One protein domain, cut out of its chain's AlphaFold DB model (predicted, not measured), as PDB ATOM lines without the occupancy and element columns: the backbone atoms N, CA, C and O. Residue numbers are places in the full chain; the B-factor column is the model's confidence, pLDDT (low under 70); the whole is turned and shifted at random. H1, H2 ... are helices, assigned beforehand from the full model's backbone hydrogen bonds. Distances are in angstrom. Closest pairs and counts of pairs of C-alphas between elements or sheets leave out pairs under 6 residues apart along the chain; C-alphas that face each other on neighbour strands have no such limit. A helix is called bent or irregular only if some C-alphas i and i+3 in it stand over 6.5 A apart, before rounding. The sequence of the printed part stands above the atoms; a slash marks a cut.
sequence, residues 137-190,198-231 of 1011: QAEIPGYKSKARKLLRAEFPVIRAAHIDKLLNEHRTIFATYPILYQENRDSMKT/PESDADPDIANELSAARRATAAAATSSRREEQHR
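This is residues 137 to 190 and 198 to 231 of the 1011 residues of the protein "RING-type domain-containing protein" of Sporormia fimetaria CBS 119925 (UniProt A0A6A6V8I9). A long helix, H4, crosses H3 in a cluster of three shorter helices, H1 to H3, and its residues 222 to 231 stick out. The printed part has 88 residues, is all helix with H1 to H4 in chain order, and is compact, with a radius of gyration of the C-alphas of 13.8 A and spans of 46 by 26 by 26 A.

Start at H4, residues 204 to 231: it touches H3, residues 173 to 190, at a steep tilt of 54 degrees, closest at C-alphas 174 and 213, 4.7 A. H2, residues 160 to 170, forms a hairpin with H3, closest at C-alphas 167 and 176, 5.8 A. H1, residues 143 to 154, touches H2, closest at C-alphas 152 and 160, 6.2 A. O i to N i+4 pairs are within hydrogen-bond range throughout H1 and H2, 10 of 14 in H3, 23 of 24 in H4.

Find C-alpha 204 at (29.664, 38.602, -12.500); H4 runs 40.3 A to C-alpha 231 at (35.654, 66.403, 16.071). H3, 25.6 A, is only just irregular: C-alphas 175 and 178 are 6.6 A apart.

Residues 191 to 197 are cut out, leaving 24.5 A between C-alphas 190 and 198. Look for pLDDT under 70 at residues 137 to 140, 186 to 190 and 198 to 203.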
ATOM      1  N   GLN A 137      18.812  43.651  -9.280       59.44
ATOM      2  CA  GLN A 137      19.546  42.393  -9.076       59.44
ATOM      3  C   GLN A 137      18.738  41.346  -8.281       59.44
ATOM      4  O   GLN A 137      18.936  40.147  -8.476       59.44
ATOM      5  N   ALA A 138      17.789  41.759  -7.431       57.22
ATOM      6  CA  ALA A 138      16.988  40.841  -6.613       57.22
ATOM      7  C   ALA A 138      15.994  39.986  -7.430       57.22
ATOM      8  O   ALA A 138      15.476  38.995  -6.910       57.22
ATOM      9  N   GLU A 139      15.749  40.349  -8.693       57.75
ATOM     10  CA  GLU A 139      14.903  39.619  -9.647       57.75
ATOM     11  C   GLU A 139      15.663  38.484 -10.364       57.75
ATOM     12  O   GLU A 139      15.043  37.615 -10.977       57.75
ATOM     13  N   ILE A 140      17.001  38.436 -10.260       65.81
ATOM     14  CA  ILE A 140      17.827  37.407 -10.907       65.81
ATOM     15  C   ILE A 140      17.519  36.020 -10.294       65.81
ATOM     16  O   ILE A 140      17.650  35.838  -9.075       65.81
ATOM     17  N   PRO A 141      17.178  34.992 -11.100       70.38
ATOM     18  CA  PRO A 141      16.924  33.643 -10.600       70.38
ATOM     19  C   PRO A 141      18.095  33.084  -9.776       70.38
ATOM     20  O   PRO A 141      19.234  32.973 -10.236       70.38
ATOM     21  N   GLY A 142      17.814  32.733  -8.520       76.38
ATOM     22  CA  GLY A 142      18.825  32.241  -7.580       76.38
ATOM     23  C   GLY A 142      19.717  33.318  -6.944       76.38
ATOM     24  O   GLY A 142      20.643  32.956  -6.218       76.38
ATOM     25  N   TYR A 143      19.441  34.616  -7.135       84.19
ATOM     26  CA  TYR A 143      20.191  35.716  -6.508       84.19
ATOM     27  C   TYR A 143      20.419  35.486  -5.008       84.19
ATOM     28  O   TYR A 143      21.559  35.423  -4.547       84.19
ATOM     29  N   LYS A 144      19.339  35.250  -4.245       81.94
ATOM     30  CA  LYS A 144      19.408  35.060  -2.787       81.94
ATOM     31  C   LYS A 144      20.302  33.888  -2.361       81.94
ATOM     32  O   LYS A 144      20.919  33.971  -1.304       81.94
ATOM     33  N   SER A 145      20.398  32.797  -3.128       83.19
ATOM     34  CA  SER A 145      21.261  31.664  -2.750       83.19
ATOM     35  C   SER A 145      22.737  31.936  -3.060       83.19
ATOM     36  O   SER A 145      23.588  31.598  -2.236       83.19
ATOM     37  N   LYS A 146      23.037  32.615  -4.176       84.88
ATOM     38  CA  LYS A 146      24.385  33.109  -4.516       84.88
ATOM     39  C   LYS A 146      24.863  34.159  -3.499       84.88
ATOM     40  O   LYS A 146      25.924  34.001  -2.899       84.88
ATOM     41  N   ALA A 147      24.036  35.165  -3.214       84.88
ATOM     42  CA  ALA A 147      24.326  36.238  -2.265       84.88
ATOM     43  C   ALA A 147      24.559  35.735  -0.827       84.88
ATOM     44  O   ALA A 147      25.509  36.169  -0.174       84.88
ATOM     45  N   ARG A 148      23.770  34.756  -0.347       86.94
ATOM     46  CA  ARG A 148      24.005  34.106   0.959       86.94
ATOM     47  C   ARG A 148      25.384  33.460   1.042       86.94
ATOM     48  O   ARG A 148      26.047  33.635   2.058       86.94
ATOM     49  N   LYS A 149      25.826  32.728   0.009       87.44
ATOM     50  CA  LYS A 149      27.167  32.111  -0.006       87.44
ATOM     51  C   LYS A 149      28.258  33.170   0.142       87.44
ATOM     52  O   LYS A 149      29.066  33.074   1.059       87.44
ATOM     53  N   LEU A 150      28.216  34.205  -0.700       86.81
ATOM     54  CA  LEU A 150      29.207  35.283  -0.715       86.81
ATOM     55  C   LEU A 150      29.280  36.031   0.627       86.81
ATOM     56  O   LEU A 150      30.363  36.172   1.186       86.81
ATOM     57  N   LEU A 151      28.139  36.436   1.197       87.25
ATOM     58  CA  LEU A 151      28.112  37.123   2.496       87.25
ATOM     59  C   LEU A 151      28.578  36.226   3.655       87.25
ATOM     60  O   LEU A 151      29.278  36.693   4.548       87.25
ATOM     61  N   ARG A 152      28.242  34.929   3.646       88.06
ATOM     62  CA  ARG A 152      28.720  33.970   4.662       88.06
ATOM     63  C   ARG A 152      30.227  33.699   4.557       88.06
ATOM     64  O   ARG A 152      30.856  33.450   5.582       88.06
ATOM     65  N   ALA A 153      30.795  33.744   3.351       84.94
ATOM     66  CA  ALA A 153      32.235  33.618   3.125       84.94
ATOM     67  C   ALA A 153      33.007  34.884   3.547       84.94
ATOM     68  O   ALA A 153      34.101  34.772   4.094       84.94
ATOM     69  N   GLU A 154      32.418  36.067   3.343       83.81
ATOM     70  CA  GLU A 154      32.981  37.364   3.751       83.81
ATOM     71  C   GLU A 154      32.936  37.585   5.273       83.81
ATOM     72  O   GLU A 154      33.886  38.102   5.865       83.81
ATOM     73  N   PHE A 155      31.857  37.143   5.932       86.94
ATOM     74  CA  PHE A 155      31.628  37.348   7.366       86.94
ATOM     75  C   PHE A 155      31.589  36.040   8.200       86.94
ATOM     76  O   PHE A 155      30.603  35.817   8.907       86.94
ATOM     77  N   PRO A 156      32.647  35.187   8.237       80.50
ATOM     78  CA  PRO A 156      32.631  33.907   8.971       80.50
ATOM     79  C   PRO A 156      32.412  34.001  10.491       80.50
ATOM     80  O   PRO A 156      32.200  32.983  11.147       80.50
ATOM     81  N   VAL A 157      32.527  35.202  11.069       81.62
ATOM     82  CA  VAL A 157      32.316  35.467  12.503       81.62
ATOM     83  C   VAL A 157      30.828  35.666  12.827       81.62
ATOM     84  O   VAL A 157      30.398  35.356  13.940       81.62
ATOM     85  N   ILE A 158      30.026  36.143  11.869       84.75
ATOM     86  CA  ILE A 158      28.593  36.386  12.062       84.75
ATOM     87  C   ILE A 158      27.817  35.082  11.838       84.75
ATOM     88  O   ILE A 158      28.094  34.299  10.930       84.75
ATOM     89  N   ARG A 159      26.806  34.828  12.680       87.19
ATOM     90  CA  ARG A 159      25.961  33.631  12.564       87.19
ATOM     91  C   ARG A 159      25.242  33.623  11.213       87.19
ATOM     92  O   ARG A 159      24.503  34.550  10.900       87.19
ATOM     93  N   ALA A 160      25.363  32.526  10.470       85.81
ATOM     94  CA  ALA A 160      24.770  32.377   9.139       85.81
ATOM     95  C   ALA A 160      23.246  32.635   9.085       85.81
ATOM     96  O   ALA A 160      22.754  33.142   8.084       85.81
ATOM     97  N   ALA A 161      22.508  32.345  10.165       87.31
ATOM     98  CA  ALA A 161      21.077  32.649  10.278       87.31
ATOM     99  C   ALA A 161      20.770  34.160  10.374       87.31
ATOM    100  O   ALA A 161      19.714  34.598   9.933       87.31
ATOM    101  N   HIS A 162      21.692  34.964  10.914       88.88
ATOM    102  CA  HIS A 162      21.565  36.425  10.989       88.88
ATOM    103  C   HIS A 162      21.863  37.080   9.636       88.88
ATOM    104  O   HIS A 162      21.095  37.919   9.177       88.88
ATOM    105  N   ILE A 163      22.897  36.596   8.934       88.06
ATOM    106  CA  ILE A 163      23.189  36.971   7.537       88.06
ATOM    107  C   ILE A 163      21.982  36.663   6.634       88.06
ATOM    108  O   ILE A 163      21.574  37.495   5.827       88.06
ATOM    109  N   ASP A 164      21.380  35.480   6.796       88.06
ATOM    110  CA  ASP A 164      20.169  35.090   6.070       88.06
ATOM    111  C   ASP A 164      18.962  35.984   6.402       88.06
ATOM    112  O   ASP A 164      18.158  36.265   5.513       88.06
ATOM    113  N   LYS A 165      18.814  36.414   7.663       91.50
ATOM    114  CA  LYS A 165      17.741  37.317   8.097       91.50
ATOM    115  C   LYS A 165      17.901  38.692   7.441       91.50
ATOM    116  O   LYS A 165      17.027  39.088   6.670       91.50
ATOM    117  N   LEU A 166      19.040  39.353   7.659       89.75
ATOM    118  CA  LEU A 166      19.303  40.699   7.140       89.75
ATOM    119  C   LEU A 166      19.210  40.757   5.607       89.75
ATOM    120  O   LEU A 166      18.612  41.684   5.071       89.75
ATOM    121  N   LEU A 167      19.702  39.745   4.881       89.44
ATOM    122  CA  LEU A 167      19.566  39.710   3.417       89.44
ATOM    123  C   LEU A 167      18.110  39.511   2.952       89.44
ATOM    124  O   LEU A 167      17.742  39.956   1.865       89.44
ATOM    125  N   ASN A 168      17.255  38.849   3.736       87.06
ATOM    126  CA  ASN A 168      15.830  38.760   3.409       87.06
ATOM    127  C   ASN A 168      15.085  40.075   3.680       87.06
ATOM    128  O   ASN A 168      14.173  40.395   2.918       87.06
ATOM    129  N   GLU A 169      15.500  40.829   4.699       89.31
ATOM    130  CA  GLU A 169      14.953  42.144   5.054       89.31
ATOM    131  C   GLU A 169      15.400  43.226   4.052       89.31
ATOM    132  O   GLU A 169      14.564  43.856   3.404       89.31
ATOM    133  N   HIS A 170      16.711  43.376   3.837       84.56
ATOM    134  CA  HIS A 170      17.308  44.408   2.977       84.56
ATOM    135  C   HIS A 170      17.390  44.036   1.486       84.56
ATOM    136  O   HIS A 170      17.697  44.887   0.654       84.56
ATOM    137  N   ARG A 171      17.075  42.782   1.131       84.31
ATOM    138  CA  ARG A 171      16.951  42.213  -0.232       84.31
ATOM    139  C   ARG A 171      18.215  42.177  -1.105       84.31
ATOM    140  O   ARG A 171      18.279  41.291  -1.954       84.31
ATOM    141  N   THR A 172      19.191  43.065  -0.913       87.50
ATOM    142  CA  THR A 172      20.410  43.187  -1.740       87.50
ATOM    143  C   THR A 172      21.697  43.072  -0.916       87.50
ATOM    144  O   THR A 172      21.717  43.392   0.277       87.50
ATOM    145  N   ILE A 173      22.803  42.644  -1.535       87.81
ATOM    146  CA  ILE A 173      24.138  42.659  -0.913       87.81
ATOM    147  C   ILE A 173      24.535  44.100  -0.589       87.81
ATOM    148  O   ILE A 173      25.039  44.350   0.505       87.81
ATOM    149  N   PHE A 174      24.274  45.048  -1.493       88.69
ATOM    150  CA  PHE A 174      24.672  46.448  -1.338       88.69
ATOM    151  C   PHE A 174      24.085  47.103  -0.078       88.69
ATOM    152  O   PHE A 174      24.798  47.828   0.613       88.69
ATOM    153  N   ALA A 175      22.830  46.800   0.270       87.19
ATOM    154  CA  ALA A 175      22.202  47.287   1.501       87.19
ATOM    155  C   ALA A 175      22.559  46.448   2.747       87.19
ATOM    156  O   ALA A 175      22.634  46.986   3.850       87.19
ATOM    157  N   THR A 176      22.810  45.143   2.591       89.81
ATOM    158  CA  THR A 176      23.106  44.233   3.719       89.81
ATOM    159  C   THR A 176      24.556  44.349   4.213       89.81
ATOM    160  O   THR A 176      24.827  44.243   5.411       89.81
ATOM    161  N   TYR A 177      25.510  44.560   3.302       90.69
ATOM    162  CA  TYR A 177      26.947  44.540   3.598       90.69
ATOM    163  C   TYR A 177      27.396  45.602   4.624       90.69
ATOM    164  O   TYR A 177      28.156  45.231   5.520       90.69
ATOM    165  N   PRO A 178      26.963  46.883   4.572       88.31
ATOM    166  CA  PRO A 178      27.421  47.895   5.529       88.31
ATOM    167  C   PRO A 178      27.034  47.563   6.976       88.31
ATOM    168  O   PRO A 178      27.824  47.796   7.889       88.31
ATOM    169  N   ILE A 179      25.852  46.967   7.173       89.38
ATOM    170  CA  ILE A 179      25.329  46.549   8.481       89.38
ATOM    171  C   ILE A 179      26.183  45.401   9.032       89.38
ATOM    172  O   ILE A 179      26.760  45.519  10.112       89.38
ATOM    173  N   LEU A 180      26.362  44.335   8.241       89.19
ATOM    174  CA  LEU A 180      27.229  43.207   8.600       89.19
ATOM    175  C   LEU A 180      28.677  43.652   8.859       89.19
ATOM    176  O   LEU A 180      29.326  43.139   9.765       89.19
ATOM    177  N   TYR A 181      29.189  44.632   8.112       86.88
ATOM    178  CA  TYR A 181      30.526  45.183   8.322       86.88
ATOM    179  C   TYR A 181      30.658  45.917   9.666       86.88
ATOM    180  O   TYR A 181      31.681  45.765  10.336       86.88
ATOM    181  N   GLN A 182      29.636  46.667  10.092       82.94
ATOM    182  CA  GLN A 182      29.605  47.319  11.407       82.94
ATOM    183  C   GLN A 182      29.523  46.286  12.544       82.94
ATOM    184  O   GLN A 182      30.405  46.261  13.403       82.94
ATOM    185  N   GLU A 183      28.558  45.361  12.495       84.44
ATOM    186  CA  GLU A 183      28.414  44.276  13.483       84.44
ATOM    187  C   GLU A 183      29.693  43.426  13.612       84.44
ATOM    188  O   GLU A 183      30.126  43.063  14.713       84.44
ATOM    189  N   ASN A 184      30.331  43.125  12.477       82.25
ATOM    190  CA  ASN A 184      31.578  42.376  12.428       82.25
ATOM    191  C   ASN A 184      32.747  43.182  13.013       82.25
ATOM    192  O   ASN A 184      33.547  42.625  13.762       82.25
ATOM    193  N   ARG A 185      32.842  44.489  12.731       73.94
ATOM    194  CA  ARG A 185      33.882  45.378  13.284       73.94
ATOM    195  C   ARG A 185      33.820  45.447  14.810       73.94
ATOM    196  O   ARG A 185      34.870  45.429  15.449       73.94
ATOM    197  N   ASP A 186      32.625  45.499  15.394       68.56
ATOM    198  CA  ASP A 186      32.472  45.498  16.851       68.56
ATOM    199  C   ASP A 186      32.721  44.112  17.467       68.56
ATOM    200  O   ASP A 186      33.362  44.016  18.514       68.56
ATOM    201  N   SER A 187      32.352  43.034  16.768       65.94
ATOM    202  CA  SER A 187      32.668  41.652  17.170       65.94
ATOM    203  C   SER A 187      34.176  41.337  17.126       65.94
ATOM    204  O   SER A 187      34.725  40.702  18.035       65.94
ATOM    205  N   MET A 188      34.877  41.801  16.084       57.66
ATOM    206  CA  MET A 188      36.298  41.520  15.827       57.66
ATOM    207  C   MET A 188      37.261  42.187  16.817       57.66
ATOM    208  O   MET A 188      38.422  41.788  16.881       57.66
ATOM    209  N   LYS A 189      36.783  43.091  17.683       54.16
ATOM    210  CA  LYS A 189      37.541  43.598  18.847       54.16
ATOM    211  C   LYS A 189      37.960  42.494  19.837       54.16
ATOM    212  O   LYS A 189      38.715  42.772  20.761       54.16
ATOM    213  N   THR A 190      37.482  41.255  19.663       50.50
ATOM    214  CA  THR A 190      37.748  40.125  20.574       50.50
ATOM    215  C   THR A 190      38.462  38.916  19.951       50.50
ATOM    216  O   THR A 190      38.944  38.069  20.706       50.50
ATOM    217  N   PRO A 198      39.129  32.763  -1.961       47.34
ATOM    218  CA  PRO A 198      38.147  33.174  -2.960       47.34
ATOM    219  C   PRO A 198      37.624  31.953  -3.735       47.34
ATOM    220  O   PRO A 198      38.414  31.150  -4.232       47.34
ATOM    221  N   GLU A 199      36.299  31.823  -3.840       51.03
ATOM    222  CA  GLU A 199      35.645  30.908  -4.783       51.03
ATOM    223  C   GLU A 199      35.596  31.571  -6.170       51.03
ATOM    224  O   GLU A 199      35.267  32.752  -6.285       51.03
ATOM    225  N   SER A 200      35.942  30.827  -7.222       52.12
ATOM    226  CA  SER A 200      36.058  31.328  -8.603       52.12
ATOM    227  C   SER A 200      34.723  31.489  -9.336       52.12
ATOM    228  O   SER A 200      34.661  32.171 -10.355       52.12
ATOM    229  N   ASP A 201      33.659  30.876  -8.821       55.97
ATOM    230  CA  ASP A 201      32.461  30.540  -9.600       55.97
ATOM    231  C   ASP A 201      31.302  31.518  -9.318       55.97
ATOM    232  O   ASP A 201      30.123  31.151  -9.287       55.97
ATOM    233  N   ALA A 202      31.646  32.778  -9.033       58.53
ATOM    234  CA  ALA A 202      30.694  33.830  -8.707       58.53
ATOM    235  C   ALA A 202      30.100  34.470  -9.972       58.53
ATOM    236  O   ALA A 202      30.799  34.784 -10.932       58.53
ATOM    237  N   ASP A 203      28.790  34.710  -9.934       69.38
ATOM    238  CA  ASP A 203      28.052  35.403 -10.988       69.38
ATOM    239  C   ASP A 203      28.560  36.857 -11.135       69.38
ATOM    240  O   ASP A 203      28.578  37.565 -10.116       69.38
ATOM    241  N   PRO A 204      28.989  37.315 -12.333       75.81
ATOM    242  CA  PRO A 204      29.664  38.602 -12.500       75.81
ATOM    243  C   PRO A 204      28.911  39.790 -11.903       75.81
ATOM    244  O   PRO A 204      29.525  40.614 -11.231       75.81
ATOM    245  N   ASP A 205      27.588  39.865 -12.065       76.19
ATOM    246  CA  ASP A 205      26.809  41.004 -11.566       76.19
ATOM    247  C   ASP A 205      26.719  41.037 -10.036       76.19
ATOM    248  O   ASP A 205      26.763  42.110  -9.433       76.19
ATOM    249  N   ILE A 206      26.672  39.866  -9.396       80.69
ATOM    250  CA  ILE A 206      26.616  39.729  -7.934       80.69
ATOM    251  C   ILE A 206      28.013  39.938  -7.321       80.69
ATOM    252  O   ILE A 206      28.151  40.540  -6.253       80.69
ATOM    253  N   ALA A 207      29.071  39.504  -8.015       82.50
ATOM    254  CA  ALA A 207      30.453  39.807  -7.647       82.50
ATOM    255  C   ALA A 207      30.757  41.313  -7.776       82.50
ATOM    256  O   ALA A 207      31.378  41.903  -6.887       82.50
ATOM    257  N   ASN A 208      30.259  41.954  -8.839       81.94
ATOM    258  CA  ASN A 208      30.353  43.396  -9.041       81.94
ATOM    259  C   ASN A 208      29.576  44.167  -7.964       81.94
ATOM    260  O   ASN A 208      30.136  45.106  -7.393       81.94
ATOM    261  N   GLU A 209      28.359  43.739  -7.604       85.62
ATOM    262  CA  GLU A 209      27.589  44.317  -6.494       85.62
ATOM    263  C   GLU A 209      28.360  44.242  -5.167       85.62
ATOM    264  O   GLU A 209      28.524  45.258  -4.489       85.62
ATOM    265  N   LEU A 210      28.908  43.070  -4.818       85.31
ATOM    266  CA  LEU A 210      29.742  42.896  -3.624       85.31
ATOM    267  C   LEU A 210      30.984  43.803  -3.665       85.31
ATOM    268  O   LEU A 210      31.374  44.372  -2.644       85.31
ATOM    269  N   SER A 211      31.593  43.986  -4.840       83.50
ATOM    270  CA  SER A 211      32.718  44.911  -5.018       83.50
ATOM    271  C   SER A 211      32.316  46.371  -4.769       83.50
ATOM    272  O   SER A 211      33.081  47.115  -4.153       83.50
ATOM    273  N   ALA A 212      31.124  46.782  -5.214       84.75
ATOM    274  CA  ALA A 212      30.599  48.129  -5.021       84.75
ATOM    275  C   ALA A 212      30.227  48.360  -3.549       84.75
ATOM    276  O   ALA A 212      30.588  49.387  -2.979       84.75
ATOM    277  N   ALA A 213      29.608  47.367  -2.904       86.88
ATOM    278  CA  ALA A 213      29.276  47.380  -1.483       86.88
ATOM    279  C   ALA A 213      30.531  47.523  -0.600       86.88
ATOM    280  O   ALA A 213      30.567  48.360   0.306       86.88
ATOM    281  N   ARG A 214      31.603  46.779  -0.921       85.88
ATOM    282  CA  ARG A 214      32.936  46.930  -0.309       85.88
ATOM    283  C   ARG A 214      33.480  48.355  -0.463       85.88
ATOM    284  O   ARG A 214      33.868  48.953   0.540       85.88
ATOM    285  N   ARG A 215      33.494  48.910  -1.686       83.81
ATOM    286  CA  ARG A 215      34.018  50.268  -1.952       83.81
ATOM    287  C   ARG A 215      33.210  51.349  -1.234       83.81
ATOM    288  O   ARG A 215      33.804  52.170  -0.541       83.81
ATOM    289  N   ALA A 216      31.881  51.304  -1.314       85.88
ATOM    290  CA  ALA A 216      30.993  52.238  -0.621       85.88
ATOM    291  C   ALA A 216      31.184  52.191   0.907       85.88
ATOM    292  O   ALA A 216      31.337  53.231   1.546       85.88
ATOM    293  N   THR A 217      31.273  50.990   1.488       87.38
ATOM    294  CA  THR A 217      31.493  50.812   2.934       87.38
ATOM    295  C   THR A 217      32.876  51.309   3.367       87.38
ATOM    296  O   THR A 217      32.994  51.966   4.401       87.38
ATOM    297  N   ALA A 218      33.924  51.062   2.574       85.19
ATOM    298  CA  ALA A 218      35.275  51.554   2.848       85.19
ATOM    299  C   ALA A 218      35.391  53.086   2.716       85.19
ATOM    300  O   ALA A 218      36.089  53.718   3.515       85.19
ATOM    301  N   ALA A 219      34.685  53.688   1.753       84.81
ATOM    302  CA  ALA A 219      34.586  55.136   1.597       84.81
ATOM    303  C   ALA A 219      33.855  55.769   2.792       84.81
ATOM    304  O   ALA A 219      34.420  56.636   3.457       84.81
ATOM    305  N   ALA A 220      32.665  55.269   3.144       84.00
ATOM    306  CA  ALA A 220      31.898  55.727   4.306       84.00
ATOM    307  C   ALA A 220      32.703  55.602   5.613       84.00
ATOM    308  O   ALA A 220      32.874  56.582   6.334       84.00
ATOM    309  N   ALA A 221      33.314  54.439   5.867       84.94
ATOM    310  CA  ALA A 221      34.177  54.219   7.029       84.94
ATOM    311  C   ALA A 221      35.456  55.080   7.027       84.94
ATOM    312  O   ALA A 221      36.147  55.158   8.043       84.94
ATOM    313  N   THR A 222      35.807  55.722   5.910       86.25
ATOM    314  CA  THR A 222      36.913  56.686   5.826       86.25
ATOM    315  C   THR A 222      36.426  58.116   6.049       86.25
ATOM    316  O   THR A 222      37.075  58.836   6.803       86.25
ATOM    317  N   SER A 223      35.260  58.496   5.516       83.31
ATOM    318  CA  SER A 223      34.586  59.766   5.837       83.31
ATOM    319  C   SER A 223      34.295  59.883   7.332       83.31
ATOM    320  O   SER A 223      34.812  60.791   7.973       83.31
ATOM    321  N   SER A 224      33.634  58.892   7.941       84.94
ATOM    322  CA  SER A 224      33.331  58.921   9.381       84.94
ATOM    323  C   SER A 224      34.584  58.939  10.266       84.94
ATOM    324  O   SER A 224      34.536  59.453  11.376       84.94
ATOM    325  N   ARG A 225      35.730  58.418   9.792       87.94
ATOM    326  CA  ARG A 225      37.020  58.558  10.499       87.94
ATOM    327  C   ARG A 225      37.608  59.967  10.386       87.94
ATOM    328  O   ARG A 225      38.236  60.412  11.337       87.94
ATOM    329  N   ARG A 226      37.410  60.662   9.261       89.56
ATOM    330  CA  ARG A 226      37.802  62.074   9.098       89.56
ATOM    331  C   ARG A 226      36.908  62.999   9.921       89.56
ATOM    332  O   ARG A 226      37.423  63.905  10.556       89.56
ATOM    333  N   GLU A 227      35.602  62.741   9.945       86.38
ATOM    334  CA  GLU A 227      34.631  63.466  10.773       86.38
ATOM    335  C   GLU A 227      34.921  63.286  12.272       86.38
ATOM    336  O   GLU A 227      34.961  64.266  13.009       86.38
ATOM    337  N   GLU A 228      35.203  62.055  12.717       89.12
ATOM    338  CA  GLU A 228      35.609  61.768  14.100       89.12
ATOM    339  C   GLU A 228      36.936  62.451  14.461       89.12
ATOM    340  O   GLU A 228      37.018  63.110  15.494       89.12
ATOM    341  N   GLN A 229      37.958  62.352  13.601       91.38
ATOM    342  CA  GLN A 229      39.240  63.020  13.836       91.38
ATOM    343  C   GLN A 229      39.062  64.540  13.916       91.38
ATOM    344  O   GLN A 229      39.501  65.145  14.885       91.38
ATOM    345  N   HIS A 230      38.332  65.143  12.972       88.62
ATOM    346  CA  HIS A 230      38.010  66.569  13.000       88.62
ATOM    347  C   HIS A 230      37.273  66.951  14.292       88.62
ATOM    348  O   HIS A 230      37.561  67.997  14.863       88.62
ATOM    349  N   ARG A 231      36.333  66.135  14.791       90.56
ATOM    350  CA  ARG A 231      35.654  66.403  16.071       90.56
ATOM    351  C   ARG A 231      36.641  66.438  17.240       90.56
ATOM    352  O   ARG A 231      36.592  67.375  18.033       90.56
TER     353      ARG A 231